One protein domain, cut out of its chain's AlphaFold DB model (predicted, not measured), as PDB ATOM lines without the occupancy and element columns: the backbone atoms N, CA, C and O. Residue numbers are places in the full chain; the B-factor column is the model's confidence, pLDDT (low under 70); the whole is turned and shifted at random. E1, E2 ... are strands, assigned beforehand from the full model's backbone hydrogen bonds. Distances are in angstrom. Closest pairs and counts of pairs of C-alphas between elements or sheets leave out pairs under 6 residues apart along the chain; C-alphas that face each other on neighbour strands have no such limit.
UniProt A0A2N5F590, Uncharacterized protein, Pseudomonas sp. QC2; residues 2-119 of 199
ATOM      1  N   LEU A   2     -23.183 -28.538  -3.517       89.50
ATOM      2  CA  LEU A   2     -23.543 -29.833  -2.959       89.50
ATOM      3  C   LEU A   2     -23.684 -29.712  -1.433       89.50
ATOM      4  O   LEU A   2     -23.154 -28.778  -0.828       89.50
ATOM      5  N   PHE A   3     -24.419 -30.625  -0.824       90.94
ATOM      6  CA  PHE A   3     -24.475 -30.816   0.616       90.94
ATOM      7  C   PHE A   3     -24.444 -32.315   0.900       90.94
ATOM      8  O   PHE A   3     -25.175 -33.059   0.253       90.94
ATOM      9  N   ASP A   4     -23.653 -32.746   1.873       91.81
ATOM     10  CA  ASP A   4     -23.668 -34.132   2.335       91.81
ATOM     11  C   ASP A   4     -24.433 -34.261   3.652       91.81
ATOM     12  O   ASP A   4     -24.489 -33.340   4.482       91.81
ATOM     13  N   VAL A   5     -25.020 -35.435   3.844       93.06
ATOM     14  CA  VAL A   5     -25.835 -35.790   4.997       93.06
ATOM     15  C   VAL A   5     -25.280 -37.067   5.619       93.06
ATOM     16  O   VAL A   5     -24.991 -38.043   4.934       93.06
ATOM     17  N   SER A   6     -25.171 -37.084   6.944       94.06
ATOM     18  CA  SER A   6     -24.811 -38.284   7.703       94.06
ATOM     19  C   SER A   6     -25.822 -38.539   8.810       94.06
ATOM     20  O   SER A   6     -26.426 -37.605   9.338       94.06
ATOM     21  N   ASN A   7     -25.989 -39.795   9.210       92.56
ATOM     22  CA  ASN A   7     -26.760 -40.116  10.406       92.56
ATOM     23  C   ASN A   7     -25.994 -39.731  11.688       92.56
ATOM     24  O   ASN A   7     -24.829 -39.329  11.652       92.56
ATOM     25  N   GLU A   8     -26.641 -39.879  12.845       88.38
ATOM     26  CA  GLU A   8     -26.053 -39.535  14.151       88.38
ATOM     27  C   GLU A   8     -24.795 -40.361  14.498       88.38
ATOM     28  O   GLU A   8     -23.994 -39.941  15.330       88.38
ATOM     29  N   GLN A   9     -24.583 -41.513  13.849       90.38
ATOM     30  CA  GLN A   9     -23.386 -42.347  13.998       90.38
ATOM     31  C   GLN A   9     -22.260 -41.970  13.018       90.38
ATOM     32  O   GLN A   9     -21.218 -42.625  13.000       90.38
ATOM     33  N   GLY A  10     -22.457 -40.938  12.192       89.50
ATOM     34  CA  GLY A  10     -21.483 -40.475  11.202       89.50
ATOM     35  C   GLY A  10     -21.432 -41.308   9.918       89.50
ATOM     36  O   GLY A  10     -20.523 -41.115   9.114       89.50
ATOM     37  N   LYS A  11     -22.383 -42.225   9.697       92.62
ATOM     38  CA  LYS A  11     -22.503 -42.953   8.428       92.62
ATOM     39  C   LYS A  11     -23.144 -42.039   7.383       92.62
ATOM     40  O   LYS A  11     -24.197 -41.464   7.653       92.62
ATOM     41  N   SER A  12     -22.524 -41.961   6.204       92.75
ATOM     42  CA  SER A  12     -23.071 -41.236   5.051       92.75
ATOM     43  C   SER A  12     -24.473 -41.739   4.704       92.75
ATOM     44  O   SER A  12     -24.691 -42.954   4.637       92.75
ATOM     45  N   LEU A  13     -25.387 -40.797   4.488       93.62
ATOM     46  CA  LEU A  13     -26.720 -40.997   3.921       93.62
ATOM     47  C   LEU A  13     -26.801 -40.428   2.502       93.62
ATOM     48  O   LEU A  13     -27.895 -40.130   2.043       93.62
ATOM     49  N   ASP A  14     -25.648 -40.264   1.851       92.75
ATOM     50  CA  ASP A  14     -25.458 -39.504   0.618       92.75
ATOM     51  C   ASP A  14     -25.701 -38.002   0.820       92.75
ATOM     52  O   ASP A  14     -25.473 -37.444   1.897       92.75
ATOM     53  N   GLY A  15     -26.068 -37.310  -0.247       93.69
ATOM     54  CA  GLY A  15     -26.107 -35.864  -0.286       93.69
ATOM     55  C   GLY A  15     -26.997 -35.367  -1.404       93.69
ATOM     56  O   GLY A  15     -27.806 -36.096  -1.970       93.69
ATOM     57  N   GLY A  16     -26.854 -34.101  -1.733       94.94
ATOM     58  CA  GLY A  16     -27.700 -33.431  -2.697       94.94
ATOM     59  C   GLY A  16     -27.092 -32.125  -3.153       94.94
ATOM     60  O   GLY A  16     -25.943 -31.825  -2.842       94.94
ATOM     61  N   TYR A  17     -27.862 -31.316  -3.871       94.56
ATOM     62  CA  TYR A  17     -27.464 -29.954  -4.201       94.56
ATOM     63  C   TYR A  17     -28.601 -28.959  -4.031       94.56
ATOM     64  O   TYR A  17     -29.771 -29.264  -4.247       94.56
ATOM     65  N   ILE A  18     -28.212 -27.726  -3.715       95.88
ATOM     66  CA  ILE A  18     -28.993 -26.532  -4.022       95.88
ATOM     67  C   ILE A  18     -28.241 -25.723  -5.084       95.88
ATOM     68  O   ILE A  18     -27.030 -25.488  -4.971       95.88
ATOM     69  N   GLY A  19     -28.924 -25.321  -6.150       94.75
ATOM     70  CA  GLY A  19     -28.297 -24.653  -7.291       94.75
ATOM     71  C   GLY A  19     -29.241 -23.700  -8.006       94.75
ATOM     72  O   GLY A  19     -30.453 -23.830  -7.900       94.75
ATOM     73  N   ILE A  20     -28.674 -22.739  -8.733       94.81
ATOM     74  CA  ILE A  20     -29.420 -21.750  -9.519       94.81
ATOM     75  C   ILE A  20     -29.190 -22.056 -10.997       94.81
ATOM     76  O   ILE A  20     -28.048 -22.227 -11.418       94.81
ATOM     77  N   GLN A  21     -30.266 -22.080 -11.777       93.12
ATOM     78  CA  GLN A  21     -30.247 -22.170 -13.234       93.12
ATOM     79  C   GLN A  21     -30.835 -20.876 -13.819       93.12
ATOM     80  O   GLN A  21     -32.062 -20.762 -13.944       93.12
ATOM     81  N   PRO A  22     -29.993 -19.870 -14.125       91.81
ATOM     82  CA  PRO A  22     -30.441 -18.609 -14.706       91.81
ATOM     83  C   PRO A  22     -31.128 -18.796 -16.059       91.81
ATOM     84  O   PRO A  22     -30.725 -19.633 -16.868       91.81
ATOM     85  N   ARG A  23     -32.140 -17.975 -16.329       89.88
ATOM     86  CA  ARG A  23     -32.885 -17.939 -17.591       89.88
ATOM     87  C   ARG A  23     -32.819 -16.534 -18.192       89.88
ATOM     88  O   ARG A  23     -32.474 -15.561 -17.528       89.88
ATOM     89  N   GLN A  24     -33.136 -16.428 -19.478       85.62
ATOM     90  CA  GLN A  24     -33.068 -15.156 -20.210       85.62
ATOM     91  C   GLN A  24     -34.248 -14.211 -19.924       85.62
ATOM     92  O   GLN A  24     -34.206 -13.051 -20.315       85.62
ATOM     93  N   ASP A  25     -35.292 -14.691 -19.250       91.50
ATOM     94  CA  ASP A  25     -36.528 -13.958 -18.941       91.50
ATOM     95  C   ASP A  25     -36.477 -13.203 -17.598       91.50
ATOM     96  O   ASP A  25     -37.515 -12.787 -17.086       91.50
ATOM     97  N   GLY A  26     -35.286 -13.028 -17.013       94.25
ATOM     98  CA  GLY A  26     -35.118 -12.394 -15.697       94.25
ATOM     99  C   GLY A  26     -35.539 -13.289 -14.530       94.25
ATOM    100  O   GLY A  26     -35.793 -12.806 -13.426       94.25
ATOM    101  N   LYS A  27     -35.653 -14.600 -14.765       96.06
ATOM    102  CA  LYS A  27     -35.923 -15.600 -13.733       96.06
ATOM    103  C   LYS A  27     -34.766 -16.580 -13.606       96.06
ATOM    104  O   LYS A  27     -33.939 -16.732 -14.505       96.06
ATOM    105  N   ALA A  28     -34.746 -17.312 -12.504       95.69
ATOM    106  CA  ALA A  28     -33.936 -18.510 -12.370       95.69
ATOM    107  C   ALA A  28     -34.757 -19.645 -11.770       95.69
ATOM    108  O   ALA A  28     -35.643 -19.425 -10.943       95.69
ATOM    109  N   LEU A  29     -34.450 -20.871 -12.187       95.62
ATOM    110  CA  LEU A  29     -34.940 -22.059 -11.508       95.62
ATOM    111  C   LEU A  29     -33.952 -22.409 -10.394       95.62
ATOM    112  O   LEU A  29     -32.781 -22.674 -10.666       95.62
ATOM    113  N   VAL A  30     -34.403 -22.387  -9.144       97.12
ATOM    114  CA  VAL A  30     -33.601 -22.842  -8.006       97.12
ATOM    115  C   VAL A  30     -33.926 -24.302  -7.762       97.12
ATOM    116  O   VAL A  30     -35.038 -24.633  -7.360       97.12
ATOM    117  N   MET A  31     -32.959 -25.163  -8.045       96.25
ATOM    118  CA  MET A  31     -33.053 -26.604  -7.858       96.25
ATOM    119  C   MET A  31     -32.661 -26.963  -6.431       96.25
ATOM    120  O   MET A  31     -31.681 -26.423  -5.911       96.25
ATOM    121  N   PHE A  32     -33.390 -27.895  -5.824       97.38
ATOM    122  CA  PHE A  32     -33.055 -28.470  -4.529       97.38
ATOM    123  C   PHE A  32     -33.342 -29.972  -4.538       97.38
ATOM    124  O   PHE A  32     -34.499 -30.392  -4.493       97.38
ATOM    125  N   SER A  33     -32.278 -30.765  -4.631       97.25
ATOM    126  CA  SER A  33     -32.342 -32.210  -4.861       97.25
ATOM    127  C   SER A  33     -31.515 -32.964  -3.826       97.25
ATOM    128  O   SER A  33     -30.461 -32.475  -3.429       97.25
ATOM    129  N   GLY A  34     -31.972 -34.148  -3.425       97.25
ATOM    130  CA  GLY A  34     -31.234 -35.127  -2.624       97.25
ATOM    131  C   GLY A  34     -31.174 -36.464  -3.360       97.25
ATOM    132  O   GLY A  34     -32.165 -36.870  -3.967       97.25
ATOM    133  N   PHE A  35     -30.017 -37.120  -3.338       96.06
ATOM    134  CA  PHE A  35     -29.716 -38.327  -4.103       96.06
ATOM    135  C   PHE A  35     -29.732 -39.575  -3.225       96.06
ATOM    136  O   PHE A  35     -29.190 -39.566  -2.126       96.06
ATOM    137  N   GLY A  36     -30.267 -40.668  -3.762       94.88
ATOM    138  CA  GLY A  36     -30.303 -41.971  -3.105       94.88
ATOM    139  C   GLY A  36     -31.582 -42.221  -2.308       94.88
ATOM    140  O   GLY A  36     -32.387 -41.322  -2.056       94.88
ATOM    141  N   SER A  37     -31.759 -43.483  -1.914       95.12
ATOM    142  CA  SER A  37     -32.983 -44.015  -1.287       95.12
ATOM    143  C   SER A  37     -33.456 -43.294  -0.019       95.12
ATOM    144  O   SER A  37     -34.629 -43.386   0.335       95.12
ATOM    145  N   HIS A  38     -32.564 -42.570   0.663       96.69
ATOM    146  CA  HIS A  38     -32.885 -41.867   1.902       96.69
ATOM    147  C   HIS A  38     -33.654 -40.563   1.680       96.69
ATOM    148  O   HIS A  38     -34.248 -40.058   2.633       96.69
ATOM    149  N   PHE A  39     -33.648 -40.008   0.464       97.81
ATOM    150  CA  PHE A  39     -34.228 -38.700   0.176       97.81
ATOM    151  C   PHE A  39     -35.559 -38.793  -0.557       97.81
ATOM    152  O   PHE A  39     -35.725 -39.550  -1.512       97.81
ATOM    153  N   SER A  40     -36.491 -37.927  -0.170       97.75
ATOM    154  CA  SER A  40     -37.737 -37.705  -0.899       97.75
ATOM    155  C   SER A  40     -38.099 -36.221  -0.949       97.75
ATOM    156  O   SER A  40     -37.692 -35.428  -0.101       97.75
ATOM    157  N   ALA A  41     -38.856 -35.834  -1.974       97.44
ATOM    158  CA  ALA A  41     -39.318 -34.465  -2.181       97.44
ATOM    159  C   ALA A  41     -40.850 -34.410  -2.051       97.44
ATOM    160  O   ALA A  41     -41.547 -34.781  -2.997       97.44
ATOM    161  N   PRO A  42     -41.406 -33.933  -0.920       94.00
ATOM    162  CA  PRO A  42     -42.845 -34.018  -0.645       94.00
ATOM    163  C   PRO A  42     -43.751 -33.327  -1.671       94.00
ATOM    164  O   PRO A  42     -44.895 -33.737  -1.858       94.00
ATOM    165  N   LYS A  43     -43.258 -32.269  -2.324       93.94
ATOM    166  CA  LYS A  43     -43.978 -31.527  -3.374       93.94
ATOM    167  C   LYS A  43     -43.330 -31.655  -4.756       93.94
ATOM    168  O   LYS A  43     -43.763 -30.993  -5.699       93.94
ATOM    169  N   GLY A  44     -42.282 -32.462  -4.857       94.38
ATOM    170  CA  GLY A  44     -41.413 -32.530  -6.018       94.38
ATOM    171  C   GLY A  44     -41.527 -33.853  -6.754       94.38
ATOM    172  O   GLY A  44     -42.549 -34.539  -6.726       94.38
ATOM    173  N   ARG A  45     -40.449 -34.204  -7.447       95.38
ATOM    174  CA  ARG A  45     -40.300 -35.488  -8.129       95.38
ATOM    175  C   ARG A  45     -39.689 -36.517  -7.189       95.38
ATOM    176  O   ARG A  45     -38.831 -36.178  -6.379       95.38
ATOM    177  N   ALA A  46     -40.077 -37.776  -7.370       94.12
ATOM    178  CA  ALA A  46     -39.502 -38.936  -6.683       94.12
ATOM    179  C   ALA A  46     -38.210 -39.452  -7.356       94.12
ATOM    180  O   ALA A  46     -37.927 -40.646  -7.344       94.12
ATOM    181  N   GLU A  47     -37.475 -38.552  -8.008       95.31
ATOM    182  CA  GLU A  47     -36.190 -38.817  -8.647       95.31
ATOM    183  C   GLU A  47     -35.306 -37.572  -8.515       95.31
ATOM    184  O   GLU A  47     -35.809 -36.443  -8.456       95.31
ATOM    185  N   ALA A  48     -33.994 -37.777  -8.505       93.81
ATOM    186  CA  ALA A  48     -32.994 -36.720  -8.580       93.81
ATOM    187  C   ALA A  48     -32.080 -36.999  -9.780       93.81
ATOM    188  O   ALA A  48     -31.451 -38.050  -9.860       93.81
ATOM    189  N   ASP A  49     -32.070 -36.080 -10.749       88.06
ATOM    190  CA  ASP A  49     -31.336 -36.191 -12.020       88.06
ATOM    191  C   ASP A  49     -31.583 -37.518 -12.780       88.06
ATOM    192  O   ASP A  49     -30.696 -38.068 -13.431       88.06
ATOM    193  N   GLY A  50     -32.813 -38.044 -12.698       89.00
ATOM    194  CA  GLY A  50     -33.224 -39.311 -13.322       89.00
ATOM    195  C   GLY A  50     -32.776 -40.573 -12.572       89.00
ATOM    196  O   GLY A  50     -33.030 -41.684 -13.037       89.00
ATOM    197  N   GLY A  51     -32.106 -40.411 -11.429       93.94
ATOM    198  CA  GLY A  51     -31.772 -41.475 -10.489       93.94
ATOM    199  C   GLY A  51     -32.664 -41.468  -9.249       93.94
ATOM    200  O   GLY A  51     -33.575 -40.653  -9.100       93.94
ATOM    201  N   GLU A  52     -32.380 -42.393  -8.337       96.31
ATOM    202  CA  GLU A  52     -33.062 -42.484  -7.046       96.31
ATOM    203  C   GLU A  52     -32.861 -41.209  -6.209       96.31
ATOM    204  O   GLU A  52     -31.761 -40.651  -6.174       96.31
ATOM    205  N   GLY A  53     -33.915 -40.759  -5.527       96.94
ATOM    206  CA  GLY A  53     -33.881 -39.602  -4.636       96.94
ATOM    207  C   GLY A  53     -35.137 -38.743  -4.738       96.94
ATOM    208  O   GLY A  53     -36.211 -39.212  -5.111       96.94
ATOM    209  N   GLY A  54     -34.997 -37.456  -4.428       97.56
ATOM    210  CA  GLY A  54     -36.079 -36.484  -4.531       97.56
ATOM    211  C   GLY A  54     -35.585 -35.129  -5.016       97.56
ATOM    212  O   GLY A  54     -34.518 -34.672  -4.609       97.56
ATOM    213  N   SER A  55     -36.370 -34.465  -5.862       97.12
ATOM    214  CA  SER A  55     -36.013 -33.156  -6.415       97.12
ATOM    215  C   SER A  55     -37.180 -32.179  -6.404       97.12
ATOM    216  O   SER A  55     -38.276 -32.488  -6.876       97.12
ATOM    217  N   ASN A  56     -36.921 -30.973  -5.906       96.31
ATOM    218  CA  ASN A  56     -37.801 -29.821  -6.024       96.31
ATOM    219  C   ASN A  56     -37.155 -28.726  -6.868       96.31
ATOM    220  O   ASN A  56     -35.932 -28.642  -7.009       96.31
ATOM    221  N   SER A  57     -37.993 -27.822  -7.362       93.94
ATOM    222  CA  SER A  57     -37.531 -26.630  -8.051       93.94
ATOM    223  C   SER A  57     -38.493 -25.470  -7.845       93.94
ATOM    224  O   SER A  57     -39.701 -25.658  -8.003       93.94
ATOM    225  N   THR A  58     -37.964 -24.272  -7.607       96.62
ATOM    226  CA  THR A  58     -38.766 -23.051  -7.441       96.62
ATOM    227  C   THR A  58     -38.282 -21.974  -8.396       96.62
ATOM    228  O   THR A  58     -37.084 -21.714  -8.499       96.62
ATOM    229  N   LEU A  59     -39.214 -21.360  -9.128       96.62
ATOM    230  CA  LEU A  59     -38.912 -20.242 -10.019       96.62
ATOM    231  C   LEU A  59     -38.862 -18.946  -9.205       96.62
ATOM    232  O   LEU A  59     -39.811 -18.631  -8.486       96.62
ATOM    233  N   VAL A  60     -37.777 -18.193  -9.341       96.75
ATOM    234  CA  VAL A  60     -37.544 -16.945  -8.601       96.75
ATOM    235  C   VAL A  60     -37.151 -15.816  -9.543       96.75
ATOM    236  O   VAL A  60     -36.671 -16.068 -10.651       96.75
ATOM    237  N   ASP A  61     -37.358 -14.577  -9.103       96.00
ATOM    238  CA  ASP A  61     -36.749 -13.408  -9.736       96.00
ATOM    239  C   ASP A  61     -35.223 -13.491  -9.649       96.00
ATOM    240  O   ASP A  61     -34.671 -13.887  -8.621       96.00
ATOM    241  N   PHE A  62     -34.545 -13.153 -10.743       95.75
ATOM    242  CA  PHE A  62     -33.097 -13.272 -10.847       95.75
ATOM    243  C   PHE A  62     -32.505 -12.173 -11.723       95.75
ATOM    244  O   PHE A  62     -32.993 -11.900 -12.821       95.75
ATOM    245  N   GLU A  63     -31.384 -11.621 -11.276       95.44
ATOM    246  CA  GLU A  63     -30.624 -10.614 -11.998       95.44
ATOM    247  C   GLU A  63     -29.165 -11.054 -12.155       95.44
ATOM    248  O   GLU A  63     -28.488 -11.480 -11.214       95.44
ATOM    249  N   PHE A  64     -28.657 -10.978 -13.385       92.50
ATOM    250  CA  PHE A  64     -27.263 -11.310 -13.653       92.50
ATOM    251  C   PHE A  64     -26.327 -10.298 -12.990       92.50
ATOM    252  O   PHE A  64     -26.482  -9.093 -13.147       92.50
ATOM    253  N   GLY A  65     -25.293 -10.804 -12.313       92.50
ATOM    254  CA  GLY A  65     -24.319  -9.979 -11.593       92.50
ATOM    255  C   GLY A  65     -24.673  -9.736 -10.126       92.50
ATOM    256  O   GLY A  65     -23.824  -9.239  -9.389       92.50
ATOM    257  N   HIS A  66     -25.868 -10.135  -9.685       96.00
ATOM    258  CA  HIS A  66     -26.235 -10.117  -8.273       96.00
ATOM    259  C   HIS A  66     -25.587 -11.268  -7.500       96.00
ATOM    260  O   HIS A  66     -25.235 -12.319  -8.049       96.00
ATOM    261  N   LYS A  67     -25.437 -11.060  -6.189       95.81
ATOM    262  CA  LYS A  67     -24.943 -12.052  -5.240       95.81
ATOM    263  C   LYS A  67     -26.118 -12.685  -4.510       95.81
ATOM    264  O   LYS A  67     -26.880 -11.998  -3.841       95.81
ATOM    265  N   TYR A  68     -26.197 -14.010  -4.561       96.38
ATOM    266  CA  TYR A  68     -27.248 -14.773  -3.897       96.38
ATOM    267  C   TYR A  68     -26.667 -15.721  -2.853       96.38
ATOM    268  O   TYR A  68     -25.715 -16.454  -3.123       96.38
ATOM    269  N   ASN A  69     -27.286 -15.750  -1.676       95.25
ATOM    270  CA  ASN A  69     -27.073 -16.806  -0.699       95.25
ATOM    271  C   ASN A  69     -28.039 -17.955  -0.984       95.25
ATOM    272  O   ASN A  69     -29.253 -17.759  -1.022       95.25
ATOM    273  N   LEU A  70     -27.489 -19.159  -1.122       95.31
ATOM    274  CA  LEU A  70     -28.243 -20.406  -1.089       95.31
ATOM    275  C   LEU A  70     -28.044 -21.038   0.281       95.31
ATOM    276  O   LEU A  70     -26.909 -21.264   0.699       95.31
ATOM    277  N   THR A  71     -29.132 -21.296   0.996       94.12
ATOM    278  CA  THR A  71     -29.079 -21.860   2.348       94.12
ATOM    279  C   THR A  71     -29.786 -23.202   2.382       94.12
ATOM    280  O   THR A  71     -30.925 -23.309   1.935       94.12
ATOM    281  N   VAL A  72     -29.132 -24.196   2.978       93.62
ATOM    282  CA  VAL A  72     -29.744 -25.467   3.369       93.62
ATOM    283  C   VAL A  72     -29.702 -25.547   4.888       93.62
ATOM    284  O   VAL A  72     -28.641 -25.388   5.489       93.62
ATOM    285  N   THR A  73     -30.851 -25.759   5.523       92.31
ATOM    286  CA  THR A  73     -30.954 -25.881   6.985       92.31
ATOM    287  C   THR A  73     -31.794 -27.082   7.370       92.31
ATOM    288  O   THR A  73     -32.764 -27.393   6.683       92.31
ATOM    289  N   ARG A  74     -31.499 -27.703   8.512       92.50
ATOM    290  CA  ARG A  74     -32.431 -28.649   9.135       92.50
ATOM    291  C   ARG A  74     -33.634 -27.898   9.703       92.50
ATOM    292  O   ARG A  74     -33.466 -26.832  10.292       92.50
ATOM    293  N   ASP A  75     -34.824 -28.462   9.552       93.56
ATOM    294  CA  ASP A  75     -36.028 -27.949  10.195       93.56
ATOM    295  C   ASP A  75     -35.916 -28.117  11.727       93.56
ATOM    296  O   ASP A  75     -35.675 -29.234  12.197       93.56
ATOM    297  N   PRO A  76     -36.045 -27.043  12.533       89.38
ATOM    298  CA  PRO A  76     -36.006 -27.160  13.991       89.38
ATOM    299  C   PRO A  76     -37.142 -28.025  14.549       89.38
ATOM    300  O   PRO A  76     -36.941 -28.695  15.561       89.38
ATOM    301  N   ASP A  77     -38.291 -28.055  13.870       94.19
ATOM    302  CA  ASP A  77     -39.484 -28.773  14.327       94.19
ATOM    303  C   ASP A  77     -39.568 -30.200  13.761       94.19
ATOM    304  O   ASP A  77     -40.336 -31.029  14.254       94.19
ATOM    305  N   ASN A  78     -38.756 -30.513  12.745       95.00
ATOM    306  CA  ASN A  78     -38.685 -31.837  12.138       95.00
ATOM    307  C   ASN A  78     -37.223 -32.237  11.838       95.00
ATOM    308  O   ASN A  78     -36.666 -31.853  10.809       95.00
ATOM    309  N   PRO A  79     -36.587 -33.082  12.672       92.62
ATOM    310  CA  PRO A  79     -35.177 -33.443  12.511       92.62
ATOM    311  C   PRO A  79     -34.882 -34.320  11.281       92.62
ATOM    312  O   PRO A  79     -33.720 -34.644  11.043       92.62
ATOM    313  N   GLN A  80     -35.914 -34.716  10.533       96.19
ATOM    314  CA  GLN A  80     -35.850 -35.470   9.280       96.19
ATOM    315  C   GLN A  80     -36.056 -34.582   8.045       96.19
ATOM    316  O   GLN A  80     -36.086 -35.090   6.934       96.19
ATOM    317  N   ARG A  81     -36.179 -33.259   8.205       97.31
ATOM    318  CA  ARG A  81     -36.454 -32.341   7.095       97.31
ATOM    319  C   ARG A  81     -35.330 -31.341   6.871       97.31
ATOM    320  O   ARG A  81     -34.834 -30.709   7.805       97.31
ATOM    321  N   LEU A  82     -34.968 -31.165   5.608       96.50
ATOM    322  CA  LEU A  82     -34.130 -30.089   5.100       96.50
ATOM    323  C   LEU A  82     -35.008 -29.018   4.450       96.50
ATOM    324  O   LEU A  82     -35.938 -29.337   3.715       96.50
ATOM    325  N   LYS A  83     -34.662 -27.749   4.664       96.12
ATOM    326  CA  LYS A  83     -35.290 -26.591   4.023       96.12
ATOM    327  C   LYS A  83     -34.270 -25.858   3.163       96.12
ATOM    328  O   LYS A  83     -33.188 -25.513   3.650       96.12
ATOM    329  N   GLY A  84     -34.621 -25.617   1.902       96.06
ATOM    330  CA  GLY A  84     -33.834 -24.826   0.962       96.06
ATOM    331  C   GLY A  84     -34.314 -23.376   0.906       96.06
ATOM    332  O   GLY A  84     -35.517 -23.111   0.908       96.06
ATOM    333  N   TYR A  85     -33.386 -22.427   0.820       96.81
ATOM    334  CA  TYR A  85     -33.692 -21.004   0.672       96.81
ATOM    335  C   TYR A  85     -32.763 -20.323  -0.324       96.81
ATOM    336  O   TYR A  85     -31.593 -20.695  -0.446       96.81
ATOM    337  N   ILE A  86     -33.272 -19.266  -0.952       97.62
ATOM    338  CA  ILE A  86     -32.488 -18.298  -1.715       97.62
ATOM    339  C   ILE A  86     -32.739 -16.888  -1.180       97.62
ATOM    340  O   ILE A  86     -33.846 -16.554  -0.756       97.62
ATOM    341  N   GLN A  87     -31.703 -16.058  -1.180       97.06
ATOM    342  CA  GLN A  87     -31.801 -14.656  -0.795       97.06
ATOM    343  C   GLN A  87     -30.824 -13.818  -1.617       97.06
ATOM    344  O   GLN A  87     -29.640 -14.151  -1.677       97.06
ATOM    345  N   ASP A  88     -31.306 -12.734  -2.221       97.38
ATOM    346  CA  ASP A  88     -30.436 -11.710  -2.805       97.38
ATOM    347  C   ASP A  88     -29.730 -10.948  -1.680       97.38
ATOM    348  O   ASP A  88     -30.371 -10.424  -0.768       97.38
ATOM    349  N   VAL A  89     -28.404 -10.927  -1.717       96.25
ATOM    350  CA  VAL A  89     -27.538 -10.271  -0.731       96.25
ATOM    351  C   VAL A  89     -26.537  -9.338  -1.411       96.25
ATOM    352  O   VAL A  89     -25.448  -9.097  -0.887       96.25
ATOM    353  N   THR A  90     -26.889  -8.839  -2.596       96.00
ATOM    354  CA  THR A  90     -26.072  -7.889  -3.358       96.00
ATOM    355  C   THR A  90     -25.839  -6.606  -2.566       96.00
ATOM    356  O   THR A  90     -24.701  -6.149  -2.483       96.00
ATOM    357  N   ASP A  91     -26.884  -6.076  -1.917       95.94
ATOM    358  CA  ASP A  91     -26.755  -5.068  -0.861       95.94
ATOM    359  C   ASP A  91     -26.820  -5.755   0.518       95.94
ATOM    360  O   ASP A  91     -27.906  -6.108   0.985       95.94
ATOM    361  N   PRO A  92     -25.683  -5.961   1.206       90.19
ATOM    362  CA  PRO A  92     -25.673  -6.618   2.509       90.19
ATOM    363  C   PRO A  92     -26.332  -5.784   3.619       90.19
ATOM    364  O   PRO A  92     -26.684  -6.349   4.652       90.19
ATOM    365  N   ALA A  93     -26.498  -4.466   3.442       95.75
ATOM    366  CA  ALA A  93     -27.210  -3.623   4.404       95.75
ATOM    367  C   ALA A  93     -28.735  -3.767   4.276       95.75
ATOM    368  O   ALA A  93     -29.455  -3.589   5.260       95.75
ATOM    369  N   HIS A  94     -29.216  -4.137   3.088       95.56
ATOM    370  CA  HIS A  94     -30.632  -4.329   2.786       95.56
ATOM    371  C   HIS A  94     -30.834  -5.623   1.991       95.56
ATOM    372  O   HIS A  94     -31.201  -5.577   0.815       95.56
ATOM    373  N   PRO A  95     -30.587  -6.794   2.607       95.19
ATOM    374  CA  PRO A  95     -30.754  -8.053   1.907       95.19
ATOM    375  C   PRO A  95     -32.211  -8.210   1.462       95.19
ATOM    376  O   PRO A  95     -33.147  -7.827   2.172       95.19
ATOM    377  N   GLY A  96     -32.401  -8.811   0.291       95.88
ATOM    378  CA  GLY A  96     -33.718  -9.140  -0.232       95.88
ATOM    379  C   GLY A  96     -34.472 -10.118   0.673       95.88
ATOM    380  O   GLY A  96     -33.946 -10.660   1.652       95.88
ATOM    381  N   VAL A  97     -35.731 -10.383   0.333       95.56
ATOM    382  CA  VAL A  97     -36.548 -11.350   1.075       95.56
ATOM    383  C   VAL A  97     -35.921 -12.742   0.965       95.56
ATOM    384  O   VAL A  97     -35.645 -13.223  -0.133       95.56
ATOM    385  N   LYS A  98     -35.716 -13.409   2.107       96.00
ATOM    386  CA  LYS A  98     -35.306 -14.817   2.133       96.00
ATOM    387  C   LYS A  98     -36.481 -15.679   1.680       96.00
ATOM    388  O   LYS A  98     -37.429 -15.896   2.434       96.00
ATOM    389  N   GLN A  99     -36.415 -16.155   0.448       97.00
ATOM    390  CA  GLN A  99     -37.464 -16.946  -0.171       97.00
ATOM    391  C   GLN A  99     -37.233 -18.432   0.104       97.00
ATOM    392  O   GLN A  99     -36.126 -18.949  -0.062       97.00
ATOM    393  N   HIS A 100     -38.288 -19.121   0.538       97.25
ATOM    394  CA  HIS A 100     -38.294 -20.580   0.640       97.25
ATOM    395  C   HIS A 100     -38.300 -21.180  -0.766       97.25
ATOM    396  O   HIS A 100     -39.098 -20.777  -1.610       97.25
ATOM    397  N   VAL A 101     -37.366 -22.097  -1.012       95.81
ATOM    398  CA  VAL A 101     -37.296 -22.861  -2.256       95.81
ATOM    399  C   VAL A 101     -38.293 -23.997  -2.126       95.81
ATOM    400  O   VAL A 101     -39.386 -23.863  -2.647       95.81
ATOM    401  N   GLU A 102     -37.952 -25.053  -1.391       96.19
ATOM    402  CA  GLU A 102     -38.834 -26.162  -1.016       96.19
ATOM    403  C   GLU A 102     -38.142 -27.017   0.068       96.19
ATOM    404  O   GLU A 102     -37.020 -26.713   0.496       96.19
ATOM    405  N   ASP A 103     -38.812 -28.084   0.507       97.19
ATOM    406  CA  ASP A 103     -38.325 -29.027   1.517       97.19
ATOM    407  C   ASP A 103     -37.879 -30.369   0.912       97.19
ATOM    408  O   ASP A 103     -38.500 -30.874  -0.025       97.19
ATOM    409  N   LEU A 104     -36.857 -30.990   1.502       97.69
ATOM    410  CA  LEU A 104     -36.507 -32.398   1.285       97.69
ATOM    411  C   LEU A 104     -36.664 -33.167   2.595       97.69
ATOM    412  O   LEU A 104     -36.258 -32.680   3.651       97.69
ATOM    413  N   ASP A 105     -37.207 -34.374   2.515       97.50
ATOM    414  CA  ASP A 105     -37.297 -35.297   3.642       97.50
ATOM    415  C   ASP A 105     -36.193 -36.349   3.546       97.50
ATOM    416  O   ASP A 105     -35.913 -36.878   2.469       97.50
ATOM    417  N   VAL A 106     -35.591 -36.652   4.692       97.25
ATOM    418  CA  VAL A 106     -34.648 -37.744   4.916       97.25
ATOM    419  C   VAL A 106     -35.353 -38.785   5.780       97.25
ATOM    420  O   VAL A 106     -35.956 -38.447   6.798       97.25
ATOM    421  N   ASP A 107     -35.282 -40.058   5.416       95.75
ATOM    422  CA  ASP A 107     -36.000 -41.142   6.108       95.75
ATOM    423  C   ASP A 107     -35.592 -41.365   7.584       95.75
ATOM    424  O   ASP A 107     -36.259 -42.086   8.332       95.75
ATOM    425  N   GLN A 108     -34.534 -40.703   8.051       95.00
ATOM    426  CA  GLN A 108     -34.000 -40.784   9.406       95.00
ATOM    427  C   GLN A 108     -33.363 -39.464   9.853       95.00
ATOM    428  O   GLN A 108     -33.120 -38.554   9.061       95.00
ATOM    429  N   LYS A 109     -33.108 -39.344  11.160       94.00
ATOM    430  CA  LYS A 109     -32.421 -38.175  11.723       94.00
ATOM    431  C   LYS A 109     -31.021 -38.041  11.139       94.00
ATOM    432  O   LYS A 109     -30.311 -39.037  10.985       94.00
ATOM    433  N   PHE A 110     -30.608 -36.801  10.912       94.00
ATOM    434  CA  PHE A 110     -29.338 -36.527  10.264       94.00
ATOM    435  C   PHE A 110     -28.617 -35.279  10.787       94.00
ATOM    436  O   PHE A 110     -29.163 -34.446  11.526       94.00
ATOM    437  N   VAL A 111     -27.372 -35.151  10.336       91.00
ATOM    438  CA  VAL A 111     -26.517 -33.968  10.432       91.00
ATOM    439  C   VAL A 111     -26.019 -33.571   9.039       91.00
ATOM    440  O   VAL A 111     -25.811 -34.430   8.184       91.00
ATOM    441  N   LEU A 112     -25.836 -32.267   8.812       88.38
ATOM    442  CA  LEU A 112     -25.212 -31.742   7.594       88.38
ATOM    443  C   LEU A 112     -23.689 -31.781   7.732       88.38
ATOM    444  O   LEU A 112     -23.149 -31.378   8.766       88.38
ATOM    445  N   ALA A 113     -22.994 -32.225   6.689       79.94
ATOM    446  CA  ALA A 113     -21.540 -32.186   6.647       79.94
ATOM    447  C   ALA A 113     -21.011 -30.765   6.385       79.94
ATOM    448  O   ALA A 113     -21.647 -29.936   5.732       79.94
ATOM    449  N   ALA A 114     -19.800 -30.495   6.880       69.25
ATOM    450  CA  ALA A 114     -19.175 -29.171   6.836       69.25
ATOM    451  C   ALA A 114     -18.320 -28.898   5.580       69.25
ATOM    452  O   ALA A 114     -17.849 -27.777   5.400       69.25
ATOM    453  N   SER A 115     -18.082 -29.901   4.730       70.75
ATOM    454  CA  SER A 115     -17.263 -29.783   3.518       70.75
ATOM    455  C   SER A 115     -18.068 -30.276   2.334       70.75
ATOM    456  O   SER A 115     -18.568 -31.388   2.393       70.75
ATOM    457  N   ASN A 116     -18.159 -29.474   1.274       77.19
ATOM    458  CA  ASN A 116     -18.947 -29.809   0.094       77.19
ATOM    459  C   ASN A 116     -18.301 -29.265  -1.185       77.19
ATOM    460  O   ASN A 116     -17.489 -28.339  -1.139       77.19
ATOM    461  N   THR A 117     -18.726 -29.794  -2.330       81.44
ATOM    462  CA  THR A 117     -18.262 -29.365  -3.656       81.44
ATOM    463  C   THR A 117     -19.278 -28.437  -4.331       81.44
ATOM    464  O   THR A 117     -20.491 -28.584  -4.199       81.44
ATOM    465  N   GLY A 118     -18.800 -27.441  -5.071       82.88
ATOM    466  CA  GLY A 118     -19.614 -26.622  -5.971       82.88
ATOM    467  C   GLY A 118     -19.232 -26.894  -7.421       82.88
ATOM    468  O   GLY A 118     -18.101 -27.278  -7.698       82.88
ATOM    469  N   PHE A 119     -20.161 -26.684  -8.347       84.75
ATOM    470  CA  PHE A 119     -19.876 -26.760  -9.775       84.75
ATOM    471  C   PHE A 119     -20.737 -25.759 -10.544       84.75
ATOM    472  O   PHE A 119     -21.778 -25.310 -10.058       84.75
TER     473      PHE A 119
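This is residues 2 to 119 of the 199 residues of an uncharacterized protein of Pseudomonas sp. QC2 (UniProt A0A2N5F590). Two antiparallel sheets lie face to face as a sandwich, their strands nearly in line: E4, E3, E2, E1 and E8 form the larger sheet, which curls like part of a barrel, and E5, E6 and E7 form the smaller one. The printed part has 118 residues with eight named strands, E1 to E8 in order along it, and no named helix; the class is all strand. The larger sheet has the order E4, E3, E2, E1, E8 and the smaller E5, E6, E7. The whole is compact, with a radius of gyration of the C-alphas of 14.4 A and spans of 40 by 31 by 26 A.

E1, residues 2 to 7, begins at C-alpha 2 at (-23.543, -29.833, -2.959). E2, residues 12 to 22, is the longest strand by residues and measures 30.9 A from first to last C-alpha. E3, residues 27 to 35, measures 25.5 A, and E4, residues 53 to 61, measures 26.8 A, ending at C-alpha 61 at (-36.749, -13.408, -9.736). E5 is residues 68 to 74, 19.7 A; E6 is residues 81 to 88, 23.7 A; E7 is residues 99 to 106, 21.6 A. E8, residues 110 to 112, ends at C-alpha 112 at (-25.212, -31.742, 7.594).

E1 to E4 form a meander, each strand the antiparallel neighbour of the one before. N 5 and O 14 of the hairpin E1 and E2 are 2.8 A apart, within hydrogen-bond range, as are N 19 and O 31 of E2 and E3 at 3.0 A and N 30 and O 58 of E3 and E4 at 2.8 A. E8 is an edge strand beside E1, with N 111 and O 6 at 2.8 A. E5, E6 and E7 form a second meander, with N 71 and O 85 at 2.9 A and N 84 and O 102 at 3.0 A. Between the sheets, the closest C-alphas of E4 and E7 are those of Thr 58 and Val 101, 5.4 A apart, and those of E2 and E5 are Ile 18 and Leu 70, 6.8 A apart. E5 and E8 are near each other, with 6 pairs of C-alphas within 10 A. E7 and E8 meet only through their link, of 3 residues.

The two C-alphas farthest apart are those of Gln 9 and Asp 25, at 45.4 A. The printed part has no cut. The link E3 to E4, 17 residues, is long; within it residues 39 to 40 pair antiparallel with residues 105 to 106 of E7. The mean pLDDT of the printed part is 93.6, and one residue, Ala 114, is under 70.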